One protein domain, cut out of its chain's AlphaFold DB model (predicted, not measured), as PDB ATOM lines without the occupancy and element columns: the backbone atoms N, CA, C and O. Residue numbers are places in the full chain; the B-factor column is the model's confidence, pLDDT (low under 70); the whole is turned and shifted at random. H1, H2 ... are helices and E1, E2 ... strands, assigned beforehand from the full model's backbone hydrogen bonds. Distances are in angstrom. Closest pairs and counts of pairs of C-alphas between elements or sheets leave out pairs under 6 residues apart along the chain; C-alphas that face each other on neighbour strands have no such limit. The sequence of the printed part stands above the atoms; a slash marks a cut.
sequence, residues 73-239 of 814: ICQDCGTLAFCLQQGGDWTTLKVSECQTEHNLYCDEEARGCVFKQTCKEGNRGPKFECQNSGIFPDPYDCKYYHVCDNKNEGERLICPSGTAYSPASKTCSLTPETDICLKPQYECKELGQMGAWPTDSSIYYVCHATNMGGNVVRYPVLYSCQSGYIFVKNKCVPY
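What this domain is: This is residues 73 to 239 of the 814 residues of an uncharacterized protein of Lucilia cuprina (UniProt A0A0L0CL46). Two lobes made of small antiparallel strand units are joined by the long link of residues 116 to 133: a smaller lobe of two hairpins, E1 with E2 and E3 with E4, and a larger one built on two three-stranded sheets, E5 to E7 and E10 to E12. In the larger lobe the small hairpin E8 and E9 packs beside the first sheet and the hairpin E13 and E14 beside the second; the tips at residues 85 to 90 and 211 to 216 stick out. The printed part has 167 residues, with 14 named strands and one named helix in the order E1 to E9, H1, then E10 to E14; its class is mostly strand, with strands holding 81 of the 85 residues in named elements, and the orders of the two three-stranded sheets are E5, E6, E7 and E10, E11, E12, all antiparallel. It is compact, with a radius of gyration of the C-alphas of 17.8 A, yet elongated, spanning 54 by 35 by 33 A.

Where its parts are: Find C-alpha 79 at (237.330, 202.197, 189.185), where E1, residues 79 to 86, begins its 20.6 A; E2, residues 89 to 97, covers 23.9 A. Next come E3, 104 to 107, and E4, 112 to 115. Look for E5 at 134 to 137, E6 at 144 to 148, E7 at 154 to 158, E8 at 164 to 166, E9 at 171 to 174 and H1 at 179 to 182. E10 is 194 to 197; E11, 200 to 212, covers 30.1 A and bends by 70 degrees at residue 203; E12, 215 to 224, covers 29.3 A. E13, 229 to 232, and E14, 235 to 238, follow, ending at C-alpha 238 (232.232, 242.451, 216.263).

How they stand to each other: In the hairpin E1 and E2, see N 82 and O 93, 2.8 A; in E3 and E4, N 105 and O 114, 2.9 A. The closest C-alphas of E1 and E3 are those of Leu 80 and Cys 106, 5.9 A. E5, E6 and E7 form a meander, each strand the antiparallel neighbour of the one before, with N 146 and O 136 at 2.8 A and N 157 and O 145 at 2.8 A. The closest C-alphas of E6 and E8 are those of Tyr 144 and Tyr 165, 6.4 A; in the hairpin E8 and E9, N 166 and O 171 are 2.8 A apart. H1, too short for an O i to N i+4 pair, has 0 of 1 O i to N i+3 pair within hydrogen-bond range; its Cys 181 and Ala 164 of E8 have the closest C-alphas, 7.2 A. E10, E11 and E12 form a second meander, strongly twisted, with N 205 and O 195 at 2.9 A and N 208 and O 219 at 2.8 A. The closest C-alphas of E5 and E12 are those of Gly 134 and Ser 224, 7.1 A. Those of E11 and E13 are Ser 202 and Ile 230, 4.3 A; in the hairpin E13 and E14, N 237 and O 230 are 2.8 A apart. E1 and E7 are apart.

The domain as a whole: The two farthest C-alphas, of His 102 and Pro 238, are 55.8 A apart. The printed part has no cut; the long links are E4 to E5, 18 residues, and H1 to E10, 11 residues. Mean pLDDT of the printed part is 73.4, with 53 residues under 70, among them 114 to 127 and 210 to 217.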
ATOM      1  N   ILE A  73     231.545 204.663 195.553       71.12
ATOM      2  CA  ILE A  73     232.547 205.704 195.339       71.12
ATOM      3  C   ILE A  73     233.346 205.438 194.065       71.12
ATOM      4  O   ILE A  73     233.467 204.297 193.624       71.12
ATOM      5  N   CYS A  74     233.977 206.471 193.523       67.00
ATOM      6  CA  CYS A  74     235.047 206.318 192.550       67.00
ATOM      7  C   CYS A  74     236.382 206.257 193.289       67.00
ATOM      8  O   CYS A  74     236.777 207.206 193.964       67.00
ATOM      9  N   GLN A  75     237.069 205.122 193.172       67.44
ATOM     10  CA  GLN A  75     238.436 204.966 193.670       67.44
ATOM     11  C   GLN A  75     239.433 205.708 192.764       67.44
ATOM     12  O   GLN A  75     240.432 206.227 193.254       67.44
ATOM     13  N   ASP A  76     239.138 205.782 191.464       67.81
ATOM     14  CA  ASP A  76     239.870 206.541 190.448       67.81
ATOM     15  C   ASP A  76     238.949 206.823 189.232       67.81
ATOM     16  O   ASP A  76     237.764 206.481 189.251       67.81
ATOM     17  N   CYS A  77     239.468 207.444 188.164       66.19
ATOM     18  CA  CYS A  77     238.718 207.724 186.926       66.19
ATOM     19  C   CYS A  77     238.047 206.497 186.278       66.19
ATOM     20  O   CYS A  77     237.044 206.653 185.577       66.19
ATOM     21  N   GLY A  78     238.619 205.304 186.445       71.62
ATOM     22  CA  GLY A  78     238.128 204.045 185.896       71.62
ATOM     23  C   GLY A  78     237.430 203.149 186.921       71.62
ATOM     24  O   GLY A  78     236.522 202.421 186.544       71.62
ATOM     25  N   THR A  79     237.804 203.179 188.197       70.19
ATOM     26  CA  THR A  79     237.330 202.197 189.185       70.19
ATOM     27  C   THR A  79     236.158 202.710 190.027       70.19
ATOM     28  O   THR A  79     236.335 203.598 190.866       70.19
ATOM     29  N   LEU A  80     234.997 202.057 189.920       74.75
ATOM     30  CA  LEU A  80     233.947 202.116 190.941       74.75
ATOM     31  C   LEU A  80     234.280 201.134 192.076       74.75
ATOM     32  O   LEU A  80     234.587 199.963 191.835       74.75
ATOM     33  N   ALA A  81     234.157 201.588 193.317       69.62
ATOM     34  CA  ALA A  81     234.286 200.784 194.525       69.62
ATOM     35  C   ALA A  81     233.091 201.000 195.473       69.62
ATOM     36  O   ALA A  81     232.294 201.923 195.304       69.62
ATOM     37  N   PHE A  82     232.959 200.141 196.479       75.12
ATOM     38  CA  PHE A  82     231.961 200.237 197.540       75.12
ATOM     39  C   PHE A  82     232.630 200.156 198.913       75.12
ATOM     40  O   PHE A  82     233.599 199.415 199.103       75.12
ATOM     41  N   CYS A  83     232.104 200.924 199.864       72.31
ATOM     42  CA  CYS A  83     232.665 201.061 201.199       72.31
ATOM     43  C   CYS A  83     232.102 200.036 202.184       72.31
ATOM     44  O   CYS A  83     230.915 200.047 202.505       72.31
ATOM     45  N   LEU A  84     232.976 199.175 202.706       69.44
ATOM     46  CA  LEU A  84     232.651 198.179 203.728       69.44
ATOM     47  C   LEU A  84     233.403 198.474 205.023       69.44
ATOM     48  O   LEU A  84     234.506 199.007 204.991       69.44
ATOM     49  N   GLN A  85     232.827 198.084 206.159       71.00
ATOM     50  CA  GLN A  85     233.513 198.099 207.449       71.00
ATOM     51  C   GLN A  85     233.888 196.663 207.835       71.00
ATOM     52  O   GLN A  85     233.019 195.794 207.912       71.00
ATOM     53  N   GLN A  86     235.175 196.394 208.061       63.78
ATOM     54  CA  GLN A  86     235.692 195.069 208.419       63.78
ATOM     55  C   GLN A  86     236.763 195.194 209.508       63.78
ATOM     56  O   GLN A  86     237.705 195.965 209.383       63.78
ATOM     57  N   GLY A  87     236.609 194.455 210.611       53.97
ATOM     58  CA  GLY A  87     237.541 194.496 211.753       53.97
ATOM     59  C   GLY A  87     237.497 195.776 212.608       53.97
ATOM     60  O   GLY A  87     238.077 195.795 213.687       53.97
ATOM     61  N   GLY A  88     236.779 196.809 212.159       59.44
ATOM     62  CA  GLY A  88     236.692 198.136 212.781       59.44
ATOM     63  C   GLY A  88     237.055 199.239 211.786       59.44
ATOM     64  O   GLY A  88     236.402 200.285 211.764       59.44
ATOM     65  N   ASP A  89     238.014 198.944 210.908       62.34
ATOM     66  CA  ASP A  89     238.438 199.796 209.801       62.34
ATOM     67  C   ASP A  89     237.447 199.753 208.627       62.34
ATOM     68  O   ASP A  89     236.675 198.805 208.455       62.34
ATOM     69  N   TRP A  90     237.482 200.795 207.798       65.00
ATOM     70  CA  TRP A  90     236.789 200.825 206.509       65.00
ATOM     71  C   TRP A  90     237.697 200.272 205.411       65.00
ATOM     72  O   TRP A  90     238.915 200.387 205.507       65.00
ATOM     73  N   THR A  91     237.135 199.692 204.351       67.44
ATOM     74  CA  THR A  91     237.866 199.151 203.194       67.44
ATOM     75  C   THR A  91     237.120 199.405 201.881       67.44
ATOM     76  O   THR A  91     235.889 199.364 201.823       67.44
ATOM     77  N   THR A  92     237.875 199.654 200.805       64.12
ATOM     78  CA  THR A  92     237.354 199.712 199.432       64.12
ATOM     79  C   THR A  92     237.239 198.311 198.837       64.12
ATOM     80  O   THR A  92     238.257 197.658 198.596       64.12
ATOM     81  N   LEU A  93     236.027 197.874 198.508       75.00
ATOM     82  CA  LEU A  93     235.813 196.733 197.617       75.00
ATOM     83  C   LEU A  93     235.626 197.248 196.185       75.00
ATOM     84  O   LEU A  93     234.675 197.983 195.937       75.00
ATOM     85  N   LYS A  94     236.499 196.874 195.238       70.25
ATOM     86  CA  LYS A  94     236.281 197.180 193.811       70.25
ATOM     87  C   LYS A  94     234.984 196.521 193.319       70.25
ATOM     88  O   LYS A  94     234.752 195.348 193.601       70.25
ATOM     89  N   VAL A  95     234.172 197.270 192.576       70.69
ATOM     90  CA  VAL A  95     232.864 196.840 192.045       70.69
ATOM     91  C   VAL A  95     232.903 196.702 190.525       70.69
ATOM     92  O   VAL A  95     232.443 195.694 189.993       70.69
ATOM     93  N   SER A  96     233.452 197.691 189.817       61.12
ATOM     94  CA  SER A  96     233.591 197.652 188.358       61.12
ATOM     95  C   SER A  96     234.725 198.550 187.867       61.12
ATOM     96  O   SER A  96     235.064 199.550 188.498       61.12
ATOM     97  N   GLU A  97     235.303 198.187 186.722       77.31
ATOM     98  CA  GLU A  97     236.296 198.996 186.013       77.31
ATOM     99  C   GLU A  97     235.687 199.500 184.694       77.31
ATOM    100  O   GLU A  97     235.043 198.754 183.955       77.31
ATOM    101  N   CYS A  98     235.844 200.795 184.434       67.56
ATOM    102  CA  CYS A  98     235.244 201.522 183.323       67.56
ATOM    103  C   CYS A  98     236.221 201.659 182.151       67.56
ATOM    104  O   CYS A  98     237.418 201.879 182.339       67.56
ATOM    105  N   GLN A  99     235.699 201.589 180.924       74.50
ATOM    106  CA  GLN A  99     236.493 201.704 179.699       74.50
ATOM    107  C   GLN A  99     236.866 203.165 179.402       74.50
ATOM    108  O   GLN A  99     236.298 203.815 178.522       74.50
ATOM    109  N   THR A 100     237.850 203.676 180.140       69.25
ATOM    110  CA  THR A 100     238.359 205.055 180.037       69.25
ATOM    111  C   THR A 100     238.850 205.406 178.628       69.25
ATOM    112  O   THR A 100     238.678 206.535 178.177       69.25
ATOM    113  N   GLU A 101     239.370 204.417 177.898       68.38
ATOM    114  CA  GLU A 101     239.749 204.466 176.476       68.38
ATOM    115  C   GLU A 101     238.576 204.821 175.526       68.38
ATOM    116  O   GLU A 101     238.781 205.405 174.463       68.38
ATOM    117  N   HIS A 102     237.340 204.507 175.932       64.06
ATOM    118  CA  HIS A 102     236.085 204.773 175.225       64.06
ATOM    119  C   HIS A 102     235.330 205.975 175.835       64.06
ATOM    120  O   HIS A 102     234.139 206.162 175.584       64.06
ATOM    121  N   ASN A 103     236.017 206.798 176.640       64.25
ATOM    122  CA  ASN A 103     235.467 207.916 177.420       64.25
ATOM    123  C   ASN A 103     234.386 207.515 178.448       64.25
ATOM    124  O   ASN A 103     233.599 208.355 178.894       64.25
ATOM    125  N   LEU A 104     234.334 206.235 178.838       59.69
ATOM    126  CA  LEU A 104     233.501 205.748 179.937       59.69
ATOM    127  C   LEU A 104     234.293 205.866 181.241       59.69
ATOM    128  O   LEU A 104     235.253 205.130 181.462       59.69
ATOM    129  N   TYR A 105     233.871 206.785 182.102       72.06
ATOM    130  CA  TYR A 105     234.530 207.102 183.367       72.06
ATOM    131  C   TYR A 105     233.588 206.852 184.546       72.06
ATOM    132  O   TYR A 105     232.364 206.910 184.401       72.06
ATOM    133  N   CYS A 106     234.162 206.596 185.717       62.91
ATOM    134  CA  CYS A 106     233.404 206.400 186.945       62.91
ATOM    135  C   CYS A 106     232.613 207.665 187.338       62.91
ATOM    136  O   CYS A 106     233.031 208.805 187.088       62.91
ATOM    137  N   ASP A 107     231.452 207.466 187.958       68.50
ATOM    138  CA  ASP A 107     230.634 208.508 188.564       68.50
ATOM    139  C   ASP A 107     229.931 208.015 189.840       68.50
ATOM    140  O   ASP A 107     229.363 206.922 189.871       68.50
ATOM    141  N   GLU A 108     229.968 208.832 190.894       63.09
ATOM    142  CA  GLU A 108     229.437 208.495 192.224       63.09
ATOM    143  C   GLU A 108     227.924 208.748 192.345       63.09
ATOM    144  O   GLU A 108     227.244 208.106 193.146       63.09
ATOM    145  N   GLU A 109     227.383 209.656 191.528       61.16
ATOM    146  CA  GLU A 109     225.966 210.032 191.495       61.16
ATOM    147  C   GLU A 109     225.180 209.047 190.614       61.16
ATOM    148  O   GLU A 109     224.120 208.566 191.017       61.16
ATOM    149  N   ALA A 110     225.761 208.634 189.480       55.44
ATOM    150  CA  ALA A 110     225.266 207.528 188.652       55.44
ATOM    151  C   ALA A 110     225.680 206.127 189.159       55.44
ATOM    152  O   ALA A 110     225.200 205.127 188.626       55.44
ATOM    153  N   ARG A 111     226.553 206.045 190.179       69.50
ATOM    154  CA  ARG A 111     227.045 204.803 190.820       69.50
ATOM    155  C   ARG A 111     227.582 203.769 189.821       69.50
ATOM    156  O   ARG A 111     227.303 202.576 189.931       69.50
ATOM    157  N   GLY A 112     228.328 204.229 188.822       61.41
ATOM    158  CA  GLY A 112     228.750 203.391 187.704       61.41
ATOM    159  C   GLY A 112     229.526 204.140 186.631       61.41
ATOM    160  O   GLY A 112     229.920 205.291 186.802       61.41
ATOM    161  N   CYS A 113     229.746 203.463 185.507       71.00
ATOM    162  CA  CYS A 113     230.463 204.007 184.361       71.00
ATOM    163  C   CYS A 113     229.519 204.804 183.451       71.00
ATOM    164  O   CYS A 113     228.552 204.251 182.920       71.00
ATOM    165  N   VAL A 114     229.826 206.078 183.216       65.44
ATOM    166  CA  VAL A 114     229.088 206.964 182.302       65.44
ATOM    167  C   VAL A 114     230.033 207.670 181.340       65.44
ATOM    168  O   VAL A 114     231.201 207.916 181.635       65.44
ATOM    169  N   PHE A 115     229.514 207.984 180.155       63.34
ATOM    170  CA  PHE A 115     230.272 208.657 179.110       63.34
ATOM    171  C   PHE A 115     230.493 210.132 179.481       63.34
ATOM    172  O   PHE A 115     229.526 210.884 179.614       63.34
ATOM    173  N   LYS A 116     231.752 210.558 179.633       59.94
ATOM    174  CA  LYS A 116     232.135 211.954 179.917       59.94
ATOM    175  C   LYS A 116     233.237 212.375 178.947       59.94
ATOM    176  O   LYS A 116     234.175 211.623 178.740       59.94
ATOM    177  N   GLN A 117     233.167 213.585 178.385       50.12
ATOM    178  CA  GLN A 117     234.177 214.070 177.421       50.12
ATOM    179  C   GLN A 117     235.595 214.180 178.006       50.12
ATOM    180  O   GLN A 117     236.572 214.156 177.264       50.12
ATOM    181  N   THR A 118     235.704 214.307 179.326       50.19
ATOM    182  CA  THR A 118     236.944 214.211 180.093       50.19
ATOM    183  C   THR A 118     236.643 213.527 181.422       50.19
ATOM    184  O   THR A 118     235.539 213.671 181.963       50.19
ATOM    185  N   CYS A 119     237.625 212.832 182.002       56.19
ATOM    186  CA  CYS A 119     237.539 212.527 183.423       56.19
ATOM    187  C   CYS A 119     237.663 213.839 184.210       56.19
ATOM    188  O   CYS A 119     238.724 214.461 184.236       56.19
ATOM    189  N   LYS A 120     236.582 214.241 184.881       53.59
ATOM    190  CA  LYS A 120     236.730 214.937 186.155       53.59
ATOM    191  C   LYS A 120     236.988 213.863 187.200       53.59
ATOM    192  O   LYS A 120     236.052 213.159 187.579       53.59
ATOM    193  N   GLU A 121     238.229 213.763 187.666       52.16
ATOM    194  CA  GLU A 121     238.453 213.263 189.020       52.16
ATOM    195  C   GLU A 121     237.583 214.112 189.952       52.16
ATOM    196  O   GLU A 121     237.484 215.334 189.785       52.16
ATOM    197  N   GLY A 122     236.889 213.477 190.898       50.59
ATOM    198  CA  GLY A 122     236.220 214.238 191.944       50.59
ATOM    199  C   GLY A 122     237.296 215.027 192.679       50.59
ATOM    200  O   GLY A 122     238.226 214.410 193.193       50.59
ATOM    201  N   ASN A 123     237.189 216.361 192.719       49.66
ATOM    202  CA  ASN A 123     238.150 217.249 193.386       49.66
ATOM    203  C   ASN A 123     238.056 217.109 194.918       49.66
ATOM    204  O   ASN A 123     237.822 218.066 195.647       49.66
ATOM    205  N   ARG A 124     238.259 215.896 195.428       54.84
ATOM    206  CA  ARG A 124     238.558 215.628 196.827       54.84
ATOM    207  C   ARG A 124     239.979 216.130 197.056       54.84
ATOM    208  O   ARG A 124     240.948 215.387 196.922       54.84
ATOM    209  N   GLY A 125     240.090 217.430 197.326       53.44
ATOM    210  CA  GLY A 125     241.324 218.030 197.814       53.44
ATOM    211  C   GLY A 125     241.752 217.403 199.148       53.44
ATOM    212  O   GLY A 125     241.104 216.473 199.634       53.44
ATOM    213  N   PRO A 126     242.836 217.895 199.772       57.69
ATOM    214  CA  PRO A 126     243.250 217.402 201.081       57.69
ATOM    215  C   PRO A 126     242.066 217.382 202.056       57.69
ATOM    216  O   PRO A 126     241.321 218.363 202.155       57.69
ATOM    217  N   LYS A 127     241.911 216.231 202.723       62.59
ATOM    218  CA  LYS A 127     240.927 215.933 203.769       62.59
ATOM    219  C   LYS A 127     240.607 217.166 204.615       62.59
ATOM    220  O   LYS A 127     241.504 217.819 205.144       62.59
ATOM    221  N   PHE A 128     239.316 217.444 204.768       74.69
ATOM    222  CA  PHE A 128     238.838 218.566 205.565       74.69
ATOM    223  C   PHE A 128     239.163 218.348 207.052       74.69
ATOM    224  O   PHE A 128     238.694 217.388 207.665       74.69
ATOM    225  N   GLU A 129     239.945 219.252 207.642       74.75
ATOM    226  CA  GLU A 129     240.254 219.253 209.074       74.75
ATOM    227  C   GLU A 129     239.507 220.383 209.783       74.75
ATOM    228  O   GLU A 129     239.832 221.561 209.616       74.75
ATOM    229  N   CYS A 130     238.531 220.021 210.616       77.62
ATOM    230  CA  CYS A 130     237.841 220.958 211.497       77.62
ATOM    231  C   CYS A 130     238.838 221.694 212.403       77.62
ATOM    232  O   CYS A 130     239.601 221.077 213.140       77.62
ATOM    233  N   GLN A 131     238.815 223.025 212.372       83.00
ATOM    234  CA  GLN A 131     239.679 223.861 213.213       83.00
ATOM    235  C   GLN A 131     238.954 224.375 214.464       83.00
ATOM    236  O   GLN A 131     239.569 224.608 215.507       83.00
ATOM    237  N   ASN A 132     237.639 224.545 214.356       80.44
ATOM    238  CA  ASN A 132     236.713 224.831 215.440       80.44
ATOM    239  C   ASN A 132     235.310 224.309 215.087       80.44
ATOM    240  O   ASN A 132     235.036 223.985 213.928       80.44
ATOM    241  N   SER A 133     234.419 224.212 216.077       80.00
ATOM    242  CA  SER A 133     233.051 223.736 215.859       80.00
ATOM    243  C   SER A 133     232.217 224.704 215.012       80.00
ATOM    244  O   SER A 133     232.414 225.925 215.029       80.00
ATOM    245  N   GLY A 134     231.285 224.155 214.231       81.25
ATOM    246  CA  GLY A 134     230.483 224.925 213.279       81.25
ATOM    247  C   GLY A 134     229.988 224.108 212.088       81.25
ATOM    248  O   GLY A 134     230.114 222.886 212.058       81.25
ATOM    249  N   ILE A 135     229.420 224.804 211.102       82.88
ATOM    250  CA  ILE A 135     229.002 224.229 209.818       82.88
ATOM    251  C   ILE A 135     229.695 225.009 208.703       82.88
ATOM    252  O   ILE A 135     229.527 226.229 208.599       82.88
ATOM    253  N   PHE A 136     230.463 224.308 207.877       86.19
ATOM    254  CA  PHE A 136     231.336 224.884 206.858       86.19
ATOM    255  C   PHE A 136     230.949 224.393 205.458       86.19
ATOM    256  O   PHE A 136     230.569 223.232 205.313       86.19
ATOM    257  N   PRO A 137     231.064 225.225 204.410       87.25
ATOM    258  CA  PRO A 137     231.016 224.727 203.038       87.25
ATOM    259  C   PRO A 137     232.169 223.753 202.778       87.25
ATOM    260  O   PRO A 137     233.276 223.941 203.286       87.25
ATOM    261  N   ASP A 138     231.934 222.749 201.936       85.81
ATOM    262  CA  ASP A 138     233.031 222.031 201.296       85.81
ATOM    263  C   ASP A 138     233.746 222.978 200.302       85.81
ATOM    264  O   ASP A 138     233.067 223.645 199.515       85.81
ATOM    265  N   PRO A 139     235.090 223.095 200.320       79.25
ATOM    266  CA  PRO A 139     235.790 224.019 199.428       79.25
ATOM    267  C   PRO A 139     235.704 223.674 197.941       79.25
ATOM    268  O   PRO A 139     235.927 224.554 197.106       79.25
ATOM    269  N   TYR A 140     235.449 222.408 197.610       76.88
ATOM    270  CA  TYR A 140     235.685 221.850 196.280       76.88
ATOM    271  C   TYR A 140     234.408 221.345 195.597       76.88
ATOM    272  O   TYR A 140     234.363 221.298 194.368       76.88
ATOM    273  N   ASP A 141     233.375 220.992 196.372       79.62
ATOM    274  CA  ASP A 141     232.074 220.555 195.861       79.62
ATOM    275  C   ASP A 141     230.907 221.176 196.644       79.62
ATOM    276  O   ASP A 141     230.575 220.768 197.756       79.62
ATOM    277  N   CYS A 142     230.227 222.131 196.008       77.62
ATOM    278  CA  CYS A 142     229.117 222.894 196.576       77.62
ATOM    279  C   CYS A 142     227.916 222.048 197.045       77.62
ATOM    280  O   CYS A 142     227.088 222.545 197.816       77.62
ATOM    281  N   LYS A 143     227.782 220.800 196.563       79.75
ATOM    282  CA  LYS A 143     226.722 219.874 196.989       79.75
ATOM    283  C   LYS A 143     226.931 219.387 198.425       79.75
ATOM    284  O   LYS A 143     226.009 218.812 199.001       79.75
ATOM    285  N   TYR A 144     228.115 219.601 199.002       81.31
ATOM    286  CA  TYR A 144     228.497 219.097 200.316       81.31
ATOM    287  C   TYR A 144     228.847 220.212 201.306       81.31
ATOM    288  O   TYR A 144     229.207 221.338 200.955       81.31
ATOM    289  N   TYR A 145     228.745 219.868 202.584       85.38
ATOM    290  CA  TYR A 145     229.115 220.711 203.711       85.38
ATOM    291  C   TYR A 145     229.656 219.849 204.854       85.38
ATOM    292  O   TYR A 145     229.384 218.652 204.932       85.38
ATOM    293  N   HIS A 146     230.439 220.455 205.740       82.44
ATOM    294  CA  HIS A 146     231.101 219.778 206.853       82.44
ATOM    295  C   HIS A 146     230.515 220.272 208.173       82.44
ATOM    296  O   HIS A 146     230.437 221.481 208.405       82.44
ATOM    297  N   VAL A 147     230.100 219.347 209.037       82.44
ATOM    298  CA  VAL A 147     229.632 219.645 210.398       82.44
ATOM    299  C   VAL A 147     230.735 219.257 211.375       82.44
ATOM    300  O   VAL A 147     231.106 218.090 211.450       82.44
ATOM    301  N   CYS A 148     231.253 220.242 212.108       81.81
ATOM    302  CA  CYS A 148     232.355 220.093 213.055       81.81
ATOM    303  C   CYS A 148     231.852 220.142 214.501       81.81
ATOM    304  O   CYS A 148     231.201 221.112 214.905       81.81
ATOM    305  N   ASP A 149     232.188 219.120 215.286       81.19
ATOM    306  CA  ASP A 149     231.840 219.011 216.702       81.19
ATOM    307  C   ASP A 149     232.800 219.806 217.617       81.19
ATOM    308  O   ASP A 149     233.797 220.382 217.182       81.19
ATOM    309  N   ASN A 150     232.502 219.842 218.921       78.06
ATOM    310  CA  ASN A 150     233.296 220.576 219.918       78.06
ATOM    311  C   ASN A 150     234.648 219.926 220.281       78.06
ATOM    312  O   ASN A 150     235.363 220.470 221.122       78.06
ATOM    313  N   LYS A 151     235.004 218.786 219.682       78.31
ATOM    314  CA  LYS A 151     236.340 218.177 219.755       78.31
ATOM    315  C   LYS A 151     237.156 218.404 218.479       78.31
ATOM    316  O   LYS A 151     238.285 217.923 218.415       78.31
ATOM    317  N   ASN A 152     236.595 219.099 217.486       73.69
ATOM    318  CA  ASN A 152     237.109 219.195 216.122       73.69
ATOM    319  C   ASN A 152     237.091 217.857 215.345       73.69
ATOM    320  O   ASN A 152     237.898 217.651 214.438       73.69
ATOM    321  N   GLU A 153     236.152 216.957 215.648       74.19
ATOM    322  CA  GLU A 153     235.802 215.842 214.759       74.19
ATOM    323  C   GLU A 153     234.735 216.316 213.746       74.19
ATOM    324  O   GLU A 153     233.866 217.122 214.086       74.19
ATOM    325  N   GLY A 154     234.814 215.865 212.488       69.50
ATOM    326  CA  GLY A 154     233.988 216.376 211.385       69.50
ATOM    327  C   GLY A 154     233.306 215.293 210.553       69.50
ATOM    328  O   GLY A 154     233.908 214.257 210.274       69.50
ATOM    329  N   GLU A 155     232.072 215.560 210.119       75.19
ATOM    330  CA  GLU A 155     231.311 214.723 209.181       75.19
ATOM    331  C   GLU A 155     230.972 215.503 207.898       75.19
ATOM    332  O   GLU A 155     230.485 216.637 207.961       75.19
ATOM    333  N   ARG A 156     231.217 214.888 206.730       78.19
ATOM    334  CA  ARG A 156     230.904 215.444 205.405       78.19
ATOM    335  C   ARG A 156     229.506 215.008 204.968       78.19
ATOM    336  O   ARG A 156     229.291 213.847 204.631       78.19
ATOM    337  N   LEU A 157     228.573 215.951 204.914       72.56
ATOM    338  CA  LEU A 157     227.170 215.725 204.566       72.56
ATOM    339  C   LEU A 157     226.845 216.261 203.167       72.56
ATOM    340  O   LEU A 157     227.422 217.251 202.720       72.56
ATOM    341  N   ILE A 158     225.908 215.605 202.478       80.44
ATOM    342  CA  ILE A 158     225.383 216.027 201.170       80.44
ATOM    343  C   ILE A 158     224.070 216.801 201.335       80.44
ATOM    344  O   ILE A 158     223.244 216.479 202.193       80.44
ATOM    345  N   CYS A 159     223.847 217.804 200.492       73.56
ATOM    346  CA  CYS A 159     222.593 218.539 200.456       73.56
ATOM    347  C   CYS A 159     221.447 217.725 199.810       73.56
ATOM    348  O   CYS A 159     221.645 217.083 198.773       73.56
ATOM    349  N   PRO A 160     220.222 217.744 200.381       70.75
ATOM    350  CA  PRO A 160     219.090 216.986 199.847       70.75
ATOM    351  C   PRO A 160     218.708 217.373 198.414       70.75
ATOM    352  O   PRO A 160     218.885 218.515 197.988       70.75
ATOM    353  N   SER A 161     218.116 216.425 197.683       63.94
ATOM    354  CA  SER A 161     217.527 216.649 196.349       63.94
ATOM    355  C   SER A 161     218.481 217.244 195.298       63.94
ATOM    356  O   SER A 161     218.019 217.871 194.351       63.94
ATOM    357  N   GLY A 162     219.798 217.064 195.456       65.06
ATOM    358  CA  GLY A 162     220.805 217.622 194.544       65.06
ATOM    359  C   GLY A 162     220.996 219.140 194.663       65.06
ATOM    360  O   GLY A 162     221.595 219.744 193.779       65.06
ATOM    361  N   THR A 163     220.488 219.764 195.731       77.06
ATOM    362  CA  THR A 163     220.711 221.191 196.022       77.06
ATOM    363  C   THR A 163     222.149 221.460 196.485       77.06
ATOM    364  O   THR A 163     222.919 220.536 196.741       77.06
ATOM    365  N   ALA A 164     222.520 222.736 196.588       73.12
ATOM    366  CA  ALA A 164     223.841 223.187 197.014       73.12
ATOM    367  C   ALA A 164     223.785 223.949 198.351       73.12
ATOM    368  O   ALA A 164     222.791 224.611 198.682       73.12
ATOM    369  N   TYR A 165     224.861 223.857 199.135       82.50
ATOM    370  CA  TYR A 165     224.948 224.472 200.457       82.50
ATOM    371  C   TYR A 165     225.162 225.990 200.369       82.50
ATOM    372  O   TYR A 165     226.060 226.472 199.683       82.50
ATOM    373  N   SER A 166     224.361 226.745 201.121       84.31
ATOM    374  CA  SER A 166     224.505 228.185 201.326       84.31
ATOM    375  C   SER A 166     225.187 228.466 202.666       84.31
ATOM    376  O   SER A 166     224.555 228.287 203.711       84.31
ATOM    377  N   PRO A 167     226.425 228.992 202.684       78.56
ATOM    378  CA  PRO A 167     227.035 229.524 203.902       78.56
ATOM    379  C   PRO A 167     226.244 230.709 204.469       78.56
ATOM    380  O   PRO A 167     226.073 230.811 205.679       78.56
ATOM    381  N   ALA A 168     225.698 231.560 203.591       76.88
ATOM    382  CA  ALA A 168     224.963 232.771 203.956       76.88
ATOM    383  C   ALA A 168     223.719 232.486 204.817       76.88
ATOM    384  O   ALA A 168     223.429 233.225 205.755       76.88
ATOM    385  N   SER A 169     222.982 231.413 204.499       74.44
ATOM    386  CA  SER A 169     221.775 230.996 205.232       74.44
ATOM    387  C   SER A 169     221.960 229.727 206.071       74.44
ATOM    388  O   SER A 169     221.011 229.304 206.726       74.44
ATOM    389  N   LYS A 170     223.158 229.126 206.045       76.81
ATOM    390  CA  LYS A 170     223.555 227.879 206.733       76.81
ATOM    391  C   LYS A 170     222.599 226.714 206.458       76.81
ATOM    392  O   LYS A 170     222.246 225.941 207.344       76.81
ATOM    393  N   THR A 171     222.157 226.622 205.203       78.75
ATOM    394  CA  THR A 171     221.140 225.677 204.718       78.75
ATOM    395  C   THR A 171     221.398 225.266 203.271       78.75
ATOM    396  O   THR A 171     222.024 225.991 202.503       78.75
ATOM    397  N   CYS A 172     220.873 224.110 202.872       78.44
ATOM    398  CA  CYS A 172     220.824 223.680 201.475       78.44
ATOM    399  C   CYS A 172     219.725 224.456 200.733       78.44
ATOM    400  O   CYS A 172     218.554 224.076 200.767       78.44
ATOM    401  N   SER A 173     220.093 225.600 200.155       80.38
ATOM    402  CA  SER A 173     219.165 226.572 199.552       80.38
ATOM    403  C   SER A 173     219.642 227.151 198.216       80.38
ATOM    404  O   SER A 173     218.904 227.910 197.590       80.38
ATOM    405  N   LEU A 174     220.847 226.791 197.759       73.00
ATOM    406  CA  LEU A 174     221.348 227.123 196.423       73.00
ATOM    407  C   LEU A 174     221.053 225.980 195.443       73.00
ATOM    408  O   LEU A 174     220.756 224.852 195.848       73.00
ATOM    409  N   THR A 175     221.197 226.250 194.147       75.50
ATOM    410  CA  THR A 175     221.212 225.216 193.103       75.50
ATOM    411  C   THR A 175     222.640 225.024 192.553       75.50
ATOM    412  O   THR A 175     223.459 225.951 192.661       75.50
ATOM    413  N   PRO A 176     222.982 223.854 191.979       71.44
ATOM    414  CA  PRO A 176     224.322 223.584 191.438       71.44
ATOM    415  C   PRO A 176     224.760 224.512 190.293       71.44
ATOM    416  O   PRO A 176     225.947 224.632 190.007       71.44
ATOM    417  N   GLU A 177     223.819 225.192 189.639       75.25
ATOM    418  CA  GLU A 177     224.062 226.098 188.511       75.25
ATOM    419  C   GLU A 177     224.424 227.524 188.964       75.25
ATOM    420  O   GLU A 177     224.696 228.394 188.138       75.25
ATOM    421  N   THR A 178     224.423 227.792 190.274       70.62
ATOM    422  CA  THR A 178     224.802 229.102 190.823       70.62
ATOM    423  C   THR A 178     226.301 229.374 190.667       70.62
ATOM    424  O   THR A 178     227.132 228.484 190.837       70.62
ATOM    425  N   ASP A 179     226.682 230.638 190.448       70.75
ATOM    426  CA  ASP A 179     228.093 231.070 190.399       70.75
ATOM    427  C   ASP A 179     228.899 230.714 191.666       70.75
ATOM    428  O   ASP A 179     230.119 230.566 191.607       70.75
ATOM    429  N   ILE A 180     228.209 230.555 192.801       72.44
ATOM    430  CA  ILE A 180     228.770 230.112 194.086       72.44
ATOM    431  C   ILE A 180     229.221 228.643 194.013       72.44
ATOM    432  O   ILE A 180     230.201 228.267 194.650       72.44
ATOM    433  N   CYS A 181     228.519 227.820 193.229       74.06
ATOM    434  CA  CYS A 181     228.857 226.421 192.998       74.06
ATOM    435  C   CYS A 181     229.844 226.224 191.839       74.06
ATOM    436  O   CYS A 181     230.786 225.442 191.938       74.06
ATOM    437  N   LEU A 182     229.642 226.945 190.731       72.31
ATOM    438  CA  LEU A 182     230.394 226.745 189.489       72.31
ATOM    439  C   LEU A 182     231.866 227.200 189.559       72.31
ATOM    440  O   LEU A 182     232.632 226.925 188.632       72.31
ATOM    441  N   LYS A 183     232.266 227.923 190.614       72.88
ATOM    442  CA  LYS A 183     233.596 228.535 190.775       72.88
ATOM    443  C   LYS A 183     234.110 228.350 192.212       72.88
ATOM    444  O   LYS A 183     233.322 228.525 193.143       72.88
ATOM    445  N   PRO A 184     235.415 228.083 192.427       73.19
ATOM    446  CA  PRO A 184     235.999 228.047 193.768       73.19
ATOM    447  C   PRO A 184     235.747 229.351 194.533       73.19
ATOM    448  O   PRO A 184     236.006 230.440 194.025       73.19
ATOM    449  N   GLN A 185     235.263 229.236 195.769       81.31
ATOM    450  CA  GLN A 185     234.919 230.378 196.629       81.31
ATOM    451  C   GLN A 185     236.111 230.892 197.464       81.31
ATOM    452  O   GLN A 185     235.944 231.688 198.385       81.31
ATOM    453  N   TYR A 186     237.325 230.445 197.147       84.12
ATOM    454  CA  TYR A 186     238.574 230.814 197.809       84.12
ATOM    455  C   TYR A 186     239.651 231.132 196.767       84.12
ATOM    456  O   TYR A 186     239.619 230.619 195.648       84.12
ATOM    457  N   GLU A 187     240.648 231.935 197.140       85.00
ATOM    458  CA  GLU A 187     241.817 232.192 196.301       85.00
ATOM    459  C   GLU A 187     243.100 232.011 197.123       85.00
ATOM    460  O   GLU A 187     243.349 232.755 198.067       85.00
ATOM    461  N   CYS A 188     243.928 231.028 196.754       83.00
ATOM    462  CA  CYS A 188     245.169 230.700 197.461       83.00
ATOM    463  C   CYS A 188     246.394 230.788 196.544       83.00
ATOM    464  O   CYS A 188     246.838 229.796 195.966       83.00
ATOM    465  N   LYS A 189     246.961 231.994 196.439       85.06
ATOM    466  CA  LYS A 189     248.201 232.296 195.703       85.06
ATOM    467  C   LYS A 189     249.442 232.097 196.572       85.06
ATOM    468  O   LYS A 189     250.446 231.571 196.095       85.06
ATOM    469  N   GLU A 190     249.371 232.469 197.849       83.81
ATOM    470  CA  GLU A 190     250.510 232.463 198.777       83.81
ATOM    471  C   GLU A 190     250.252 231.606 200.028       83.81
ATOM    472  O   GLU A 190     249.117 231.242 200.337       83.81
ATOM    473  N   LEU A 191     251.324 231.228 200.735       83.31
ATOM    474  CA  LEU A 191     251.232 230.503 202.010       83.31
ATOM    475  C   LEU A 191     250.858 231.483 203.125       83.31
ATOM    476  O   LEU A 191     251.462 232.546 203.233       83.31
ATOM    477  N   GLY A 192     249.873 231.133 203.953       80.50
ATOM    478  CA  GLY A 192     249.364 232.011 205.010       80.50
ATOM    479  C   GLY A 192     248.499 233.179 204.513       80.50
ATOM    480  O   GLY A 192     248.061 233.989 205.330       80.50
ATOM    481  N   GLN A 193     248.211 233.263 203.205       87.81
ATOM    482  CA  GLN A 193     247.177 234.158 202.677       87.81
ATOM    483  C   GLN A 193     245.846 233.849 203.374       87.81
ATOM    484  O   GLN A 193     245.492 232.684 203.533       87.81
ATOM    485  N   MET A 194     245.111 234.876 203.792       85.94
ATOM    486  CA  MET A 194     243.841 234.722 204.505       85.94
ATOM    487  C   MET A 194     242.757 235.620 203.916       85.94
ATOM    488  O   MET A 194     243.052 236.709 203.422       85.94
ATOM    489  N   GLY A 195     241.507 235.167 203.980       82.94
ATOM    490  CA  GLY A 195     240.362 235.889 203.433       82.94
ATOM    491  C   GLY A 195     239.046 235.453 204.067       82.94
ATOM    492  O   GLY A 195     238.902 234.310 204.492       82.94
ATOM    493  N   ALA A 196     238.081 236.371 204.133       84.25
ATOM    494  CA  ALA A 196     236.705 236.034 204.491       84.25
ATOM    495  C   ALA A 196     236.073 235.162 203.394       84.25
ATOM    496  O   ALA A 196     236.404 235.314 202.215       84.25
ATOM    497  N   TRP A 197     235.144 234.282 203.764       85.50
ATOM    498  CA  TRP A 197     234.376 233.524 202.782       85.50
ATOM    499  C   TRP A 197     233.388 234.456 202.053       85.50
ATOM    500  O   TRP A 197     232.677 235.205 202.730       85.50
ATOM    501  N   PRO A 198     233.293 234.439 200.705       78.00
ATOM    502  CA  PRO A 198     232.548 235.451 199.945       78.00
ATOM    503  C   PRO A 198     231.069 235.593 200.318       78.00
ATOM    504  O   PRO A 198     230.509 236.681 200.211       78.00
ATOM    505  N   THR A 199     230.437 234.499 200.752       76.44
ATOM    506  CA  THR A 199     228.999 234.433 201.063       76.44
ATOM    507  C   THR A 199     228.675 234.419 202.559       76.44
ATOM    508  O   THR A 199     227.530 234.658 202.922       76.44
ATOM    509  N   ASP A 200     229.655 234.200 203.441       82.50
ATOM    510  CA  ASP A 200     229.485 234.345 204.891       82.50
ATOM    511  C   ASP A 200     230.781 234.854 205.526       82.50
ATOM    512  O   ASP A 200     231.697 234.091 205.822       82.50
ATOM    513  N   SER A 201     230.833 236.159 205.794       83.00
ATOM    514  CA  SER A 201     231.990 236.790 206.439       83.00
ATOM    515  C   SER A 201     232.225 236.371 207.900       83.00
ATOM    516  O   SER A 201     233.251 236.747 208.459       83.00
ATOM    517  N   SER A 202     231.341 235.588 208.535       81.56
ATOM    518  CA  SER A 202     231.654 234.917 209.811       81.56
ATOM    519  C   SER A 202     232.550 233.682 209.634       81.56
ATOM    520  O   SER A 202     233.091 233.179 210.617       81.56
ATOM    521  N   ILE A 203     232.768 233.229 208.396       86.88
ATOM    522  CA  ILE A 203     233.717 232.179 208.017       86.88
ATOM    523  C   ILE A 203     234.924 232.830 207.323       86.88
ATOM    524  O   ILE A 203     234.787 233.795 206.568       86.88
ATOM    525  N   TYR A 204     236.124 232.303 207.561       86.81
ATOM    526  CA  TYR A 204     237.346 232.712 206.869       86.81
ATOM    527  C   TYR A 204     238.250 231.517 206.567       86.81
ATOM    528  O   TYR A 204     238.158 230.474 207.211       86.81
ATOM    529  N   TYR A 205     239.128 231.669 205.577       88.69
ATOM    530  CA  TYR A 205     240.122 230.664 205.212       88.69
ATOM    531  C   TYR A 205     241.552 231.165 205.423       88.69
ATOM    532  O   TYR A 205     241.819 232.370 205.367       88.69
ATOM    533  N   VAL A 206     242.476 230.224 205.625       85.50
ATOM    534  CA  VAL A 206     243.931 230.427 205.604       85.50
ATOM    535  C   VAL A 206     244.545 229.433 204.618       85.50
ATOM    536  O   VAL A 206     244.238 228.245 204.644       85.50
ATOM    537  N   CYS A 207     245.398 229.913 203.720       85.81
ATOM    538  CA  CYS A 207     245.948 229.126 202.624       85.81
ATOM    539  C   CYS A 207     247.174 228.318 203.051       85.81
ATOM    540  O   CYS A 207     248.238 228.869 203.349       85.81
ATOM    541  N   HIS A 208     247.028 226.999 203.032       83.94
ATOM    542  CA  HIS A 208     248.097 226.031 203.240       83.94
ATOM    543  C   HIS A 208     248.623 225.524 201.886       83.94
ATOM    544  O   HIS A 208     248.083 225.842 200.822       83.94
ATOM    545  N   ALA A 209     249.713 224.758 201.910       77.38
ATOM    546  CA  ALA A 209     250.251 224.106 200.724       77.38
ATOM    547  C   ALA A 209     250.813 222.723 201.065       77.38
ATOM    548  O   ALA A 209     251.369 222.523 202.141       77.38
ATOM    549  N   THR A 210     250.680 221.790 200.128       68.19
ATOM    550  CA  THR A 210     251.264 220.443 200.175       68.19
ATOM    551  C   THR A 210     251.963 220.138 198.847       68.19
ATOM    552  O   THR A 210     251.795 220.873 197.873       68.19
ATOM    553  N   ASN A 211     252.785 219.090 198.796       59.78
ATOM    554  CA  ASN A 211     253.549 218.714 197.609       59.78
ATOM    555  C   ASN A 211     253.020 217.395 197.029       59.78
ATOM    556  O   ASN A 211     253.329 216.319 197.533       59.78
ATOM    557  N   MET A 212     252.225 217.483 195.963       50.88
ATOM    558  CA  MET A 212     251.651 216.330 195.270       50.88
ATOM    559  C   MET A 212     252.510 215.992 194.047       50.88
ATOM    560  O   MET A 212     252.515 216.725 193.059       50.88
ATOM    561  N   GLY A 213     253.269 214.894 194.114       49.41
ATOM    562  CA  GLY A 213     254.059 214.394 192.979       49.41
ATOM    563  C   GLY A 213     255.147 215.350 192.459       49.41
ATOM    564  O   GLY A 213     255.546 215.238 191.306       49.41
ATOM    565  N   GLY A 214     255.605 216.304 193.278       53.41
ATOM    566  CA  GLY A 214     256.550 217.358 192.886       53.41
ATOM    567  C   GLY A 214     255.902 218.722 192.612       53.41
ATOM    568  O   GLY A 214     256.618 219.720 192.526       53.41
ATOM    569  N   ASN A 215     254.569 218.796 192.521       50.19
ATOM    570  CA  ASN A 215     253.824 220.043 192.350       50.19
ATOM    571  C   ASN A 215     253.307 220.579 193.693       50.19
ATOM    572  O   ASN A 215     252.649 219.872 194.456       50.19
ATOM    573  N   VAL A 216     253.548 221.865 193.966       69.94
ATOM    574  CA  VAL A 216     253.061 222.534 195.184       69.94
ATOM    575  C   VAL A 216     251.596 222.944 195.005       69.94
ATOM    576  O   VAL A 216     251.296 223.967 194.389       69.94
ATOM    577  N   VAL A 217     250.685 222.154 195.569       69.56
ATOM    578  CA  VAL A 217     249.236 222.393 195.550       69.56
ATOM    579  C   VAL A 217     248.843 223.239 196.759       69.56
ATOM    580  O   VAL A 217     249.202 222.919 197.893       69.56
ATOM    581  N   ARG A 218     248.107 224.331 196.523       78.50
ATOM    582  CA  ARG A 218     247.662 225.291 197.548       78.50
ATOM    583  C   ARG A 218     246.168 225.140 197.809       78.50
ATOM    584  O   ARG A 218     245.398 225.013 196.861       78.50
ATOM    585  N   TYR A 219     245.767 225.170 199.075       78.06
ATOM    586  CA  TYR A 219     244.404 224.839 199.497       78.06
ATOM    587  C   TYR A 219     243.955 225.660 200.719       78.06
ATOM    588  O   TYR A 219     244.807 226.123 201.483       78.06
ATOM    589  N   PRO A 220     242.642 225.866 200.919       84.38
ATOM    590  CA  PRO A 220     242.113 226.598 202.061       84.38
ATOM    591  C   PRO A 220     241.930 225.673 203.271       84.38
ATOM    592  O   PRO A 220     241.361 224.590 203.160       84.38
ATOM    593  N   VAL A 221     242.336 226.141 204.446       84.56
ATOM    594  CA  VAL A 221     241.899 225.612 205.745       84.56
ATOM    595  C   VAL A 221     240.870 226.585 206.316       84.56
ATOM    596  O   VAL A 221     241.106 227.794 206.309       84.56
ATOM    597  N   LEU A 222     239.713 226.079 206.748       87.44
ATOM    598  CA  LEU A 222     238.542 226.881 207.117       87.44
ATOM    599  C   LEU A 222     238.389 227.057 208.634       87.44
ATOM    600  O   LEU A 222     238.615 226.134 209.411       87.44
ATOM    601  N   TYR A 223     237.965 228.257 209.027       87.06
ATOM    602  CA  TYR A 223     237.799 228.706 210.408       87.06
ATOM    603  C   TYR A 223     236.523 229.548 210.541       87.06
ATOM    604  O   TYR A 223     236.148 230.271 209.615       87.06
ATOM    605  N   SER A 224     235.868 229.507 211.702       85.31
ATOM    606  CA  SER A 224     234.755 230.410 212.034       85.31
ATOM    607  C   SER A 224     235.163 231.480 213.057       85.31
ATOM    608  O   SER A 224     235.944 231.230 213.976       85.31
ATOM    609  N   CYS A 225     234.620 232.689 212.914       83.69
ATOM    610  CA  CYS A 225     234.634 233.707 213.961       83.69
ATOM    611  C   CYS A 225     233.610 233.370 215.061       83.69
ATOM    612  O   CYS A 225     232.617 232.684 214.828       83.69
ATOM    613  N   GLN A 226     233.830 233.894 216.272       82.31
ATOM    614  CA  GLN A 226     232.879 233.756 217.381       82.31
ATOM    615  C   GLN A 226     231.519 234.395 217.046       82.31
ATOM    616  O   GLN A 226     231.445 235.359 216.285       82.31
ATOM    617  N   SER A 227     230.437 233.882 217.642       77.12
ATOM    618  CA  SER A 227     229.069 234.363 217.404       77.12
ATOM    619  C   SER A 227     228.950 235.885 217.546       77.12
ATOM    620  O   SER A 227     229.275 236.448 218.589       77.12
ATOM    621  N   GLY A 228     228.468 236.549 216.492       74.50
ATOM    622  CA  GLY A 228     228.372 238.012 216.429       74.50
ATOM    623  C   GLY A 228     229.639 238.727 215.943       74.50
ATOM    624  O   GLY A 228     229.687 239.952 216.015       74.50
ATOM    625  N   TYR A 229     230.650 238.008 215.440       81.25
ATOM    626  CA  TYR A 229     231.858 238.573 214.831       81.25
ATOM    627  C   TYR A 229     231.980 238.172 213.352       81.25
ATOM    628  O   TYR A 229     231.576 237.081 212.952       81.25
ATOM    629  N   ILE A 230     232.590 239.049 212.553       82.25
ATOM    630  CA  ILE A 230     232.918 238.834 211.137       82.25
ATOM    631  C   ILE A 230     234.415 239.041 210.889       82.25
ATOM    632  O   ILE A 230     235.063 239.838 211.567       82.25
ATOM    633  N   PHE A 231     234.983 238.335 209.918       81.94
ATOM    634  CA  PHE A 231     236.388 238.435 209.551       81.94
ATOM    635  C   PHE A 231     236.626 239.621 208.612       81.94
ATOM    636  O   PHE A 231     236.107 239.671 207.497       81.94
ATOM    637  N   VAL A 232     237.444 240.581 209.048       81.00
ATOM    638  CA  VAL A 232     237.799 241.768 208.261       81.00
ATOM    639  C   VAL A 232     239.319 241.894 208.194       81.00
ATOM    640  O   VAL A 232     240.000 242.069 209.208       81.00
ATOM    641  N   LYS A 233     239.852 241.831 206.967       77.00
ATOM    642  CA  LYS A 233     241.288 241.779 206.635       77.00
ATOM    643  C   LYS A 233     242.000 240.561 207.242       77.00
ATOM    644  O   LYS A 233     242.187 239.572 206.549       77.00
ATOM    645  N   ASN A 234     242.376 240.638 208.518       80.56
ATOM    646  CA  ASN A 234     243.193 239.635 209.214       80.56
ATOM    647  C   ASN A 234     242.685 239.339 210.642       80.56
ATOM    648  O   ASN A 234     243.420 238.765 211.444       80.56
ATOM    649  N   LYS A 235     241.486 239.811 211.021       81.25
ATOM    650  CA  LYS A 235     240.930 239.658 212.379       81.25
ATOM    651  C   LYS A 235     239.411 239.508 212.355       81.25
ATOM    652  O   LYS A 235     238.737 240.199 211.596       81.25
ATOM    653  N   CYS A 236     238.877 238.692 213.260       84.19
ATOM    654  CA  CYS A 236     237.465 238.748 213.633       84.19
ATOM    655  C   CYS A 236     237.182 240.058 214.394       84.19
ATOM    656  O   CYS A 236     237.872 240.375 215.366       84.19
ATOM    657  N   VAL A 237     236.166 240.807 213.970       79.31
ATOM    658  CA  VAL A 237     235.687 242.054 214.591       79.31
ATOM    659  C   VAL A 237     234.182 241.947 214.868       79.31
ATOM    660  O   VAL A 237     233.491 241.262 214.113       79.31
ATOM    661  N   PRO A 238     233.650 242.570 215.935       75.69
ATOM    662  CA  PRO A 238     232.232 242.451 216.263       75.69
ATOM    663  C   PRO A 238     231.361 243.087 215.172       75.69
ATOM    664  O   PRO A 238     231.694 244.141 214.625       75.69
ATOM    665  N   TYR A 239     230.229 242.455 214.872       63.44
ATOM    666  CA  TYR A 239     229.251 242.922 213.895       63.44
ATOM    667  C   TYR A 239     228.421 244.071 214.488       63.44
ATOM    668  O   TYR A 239     227.358 243.878 215.080       63.44
TER     669      TYR A 239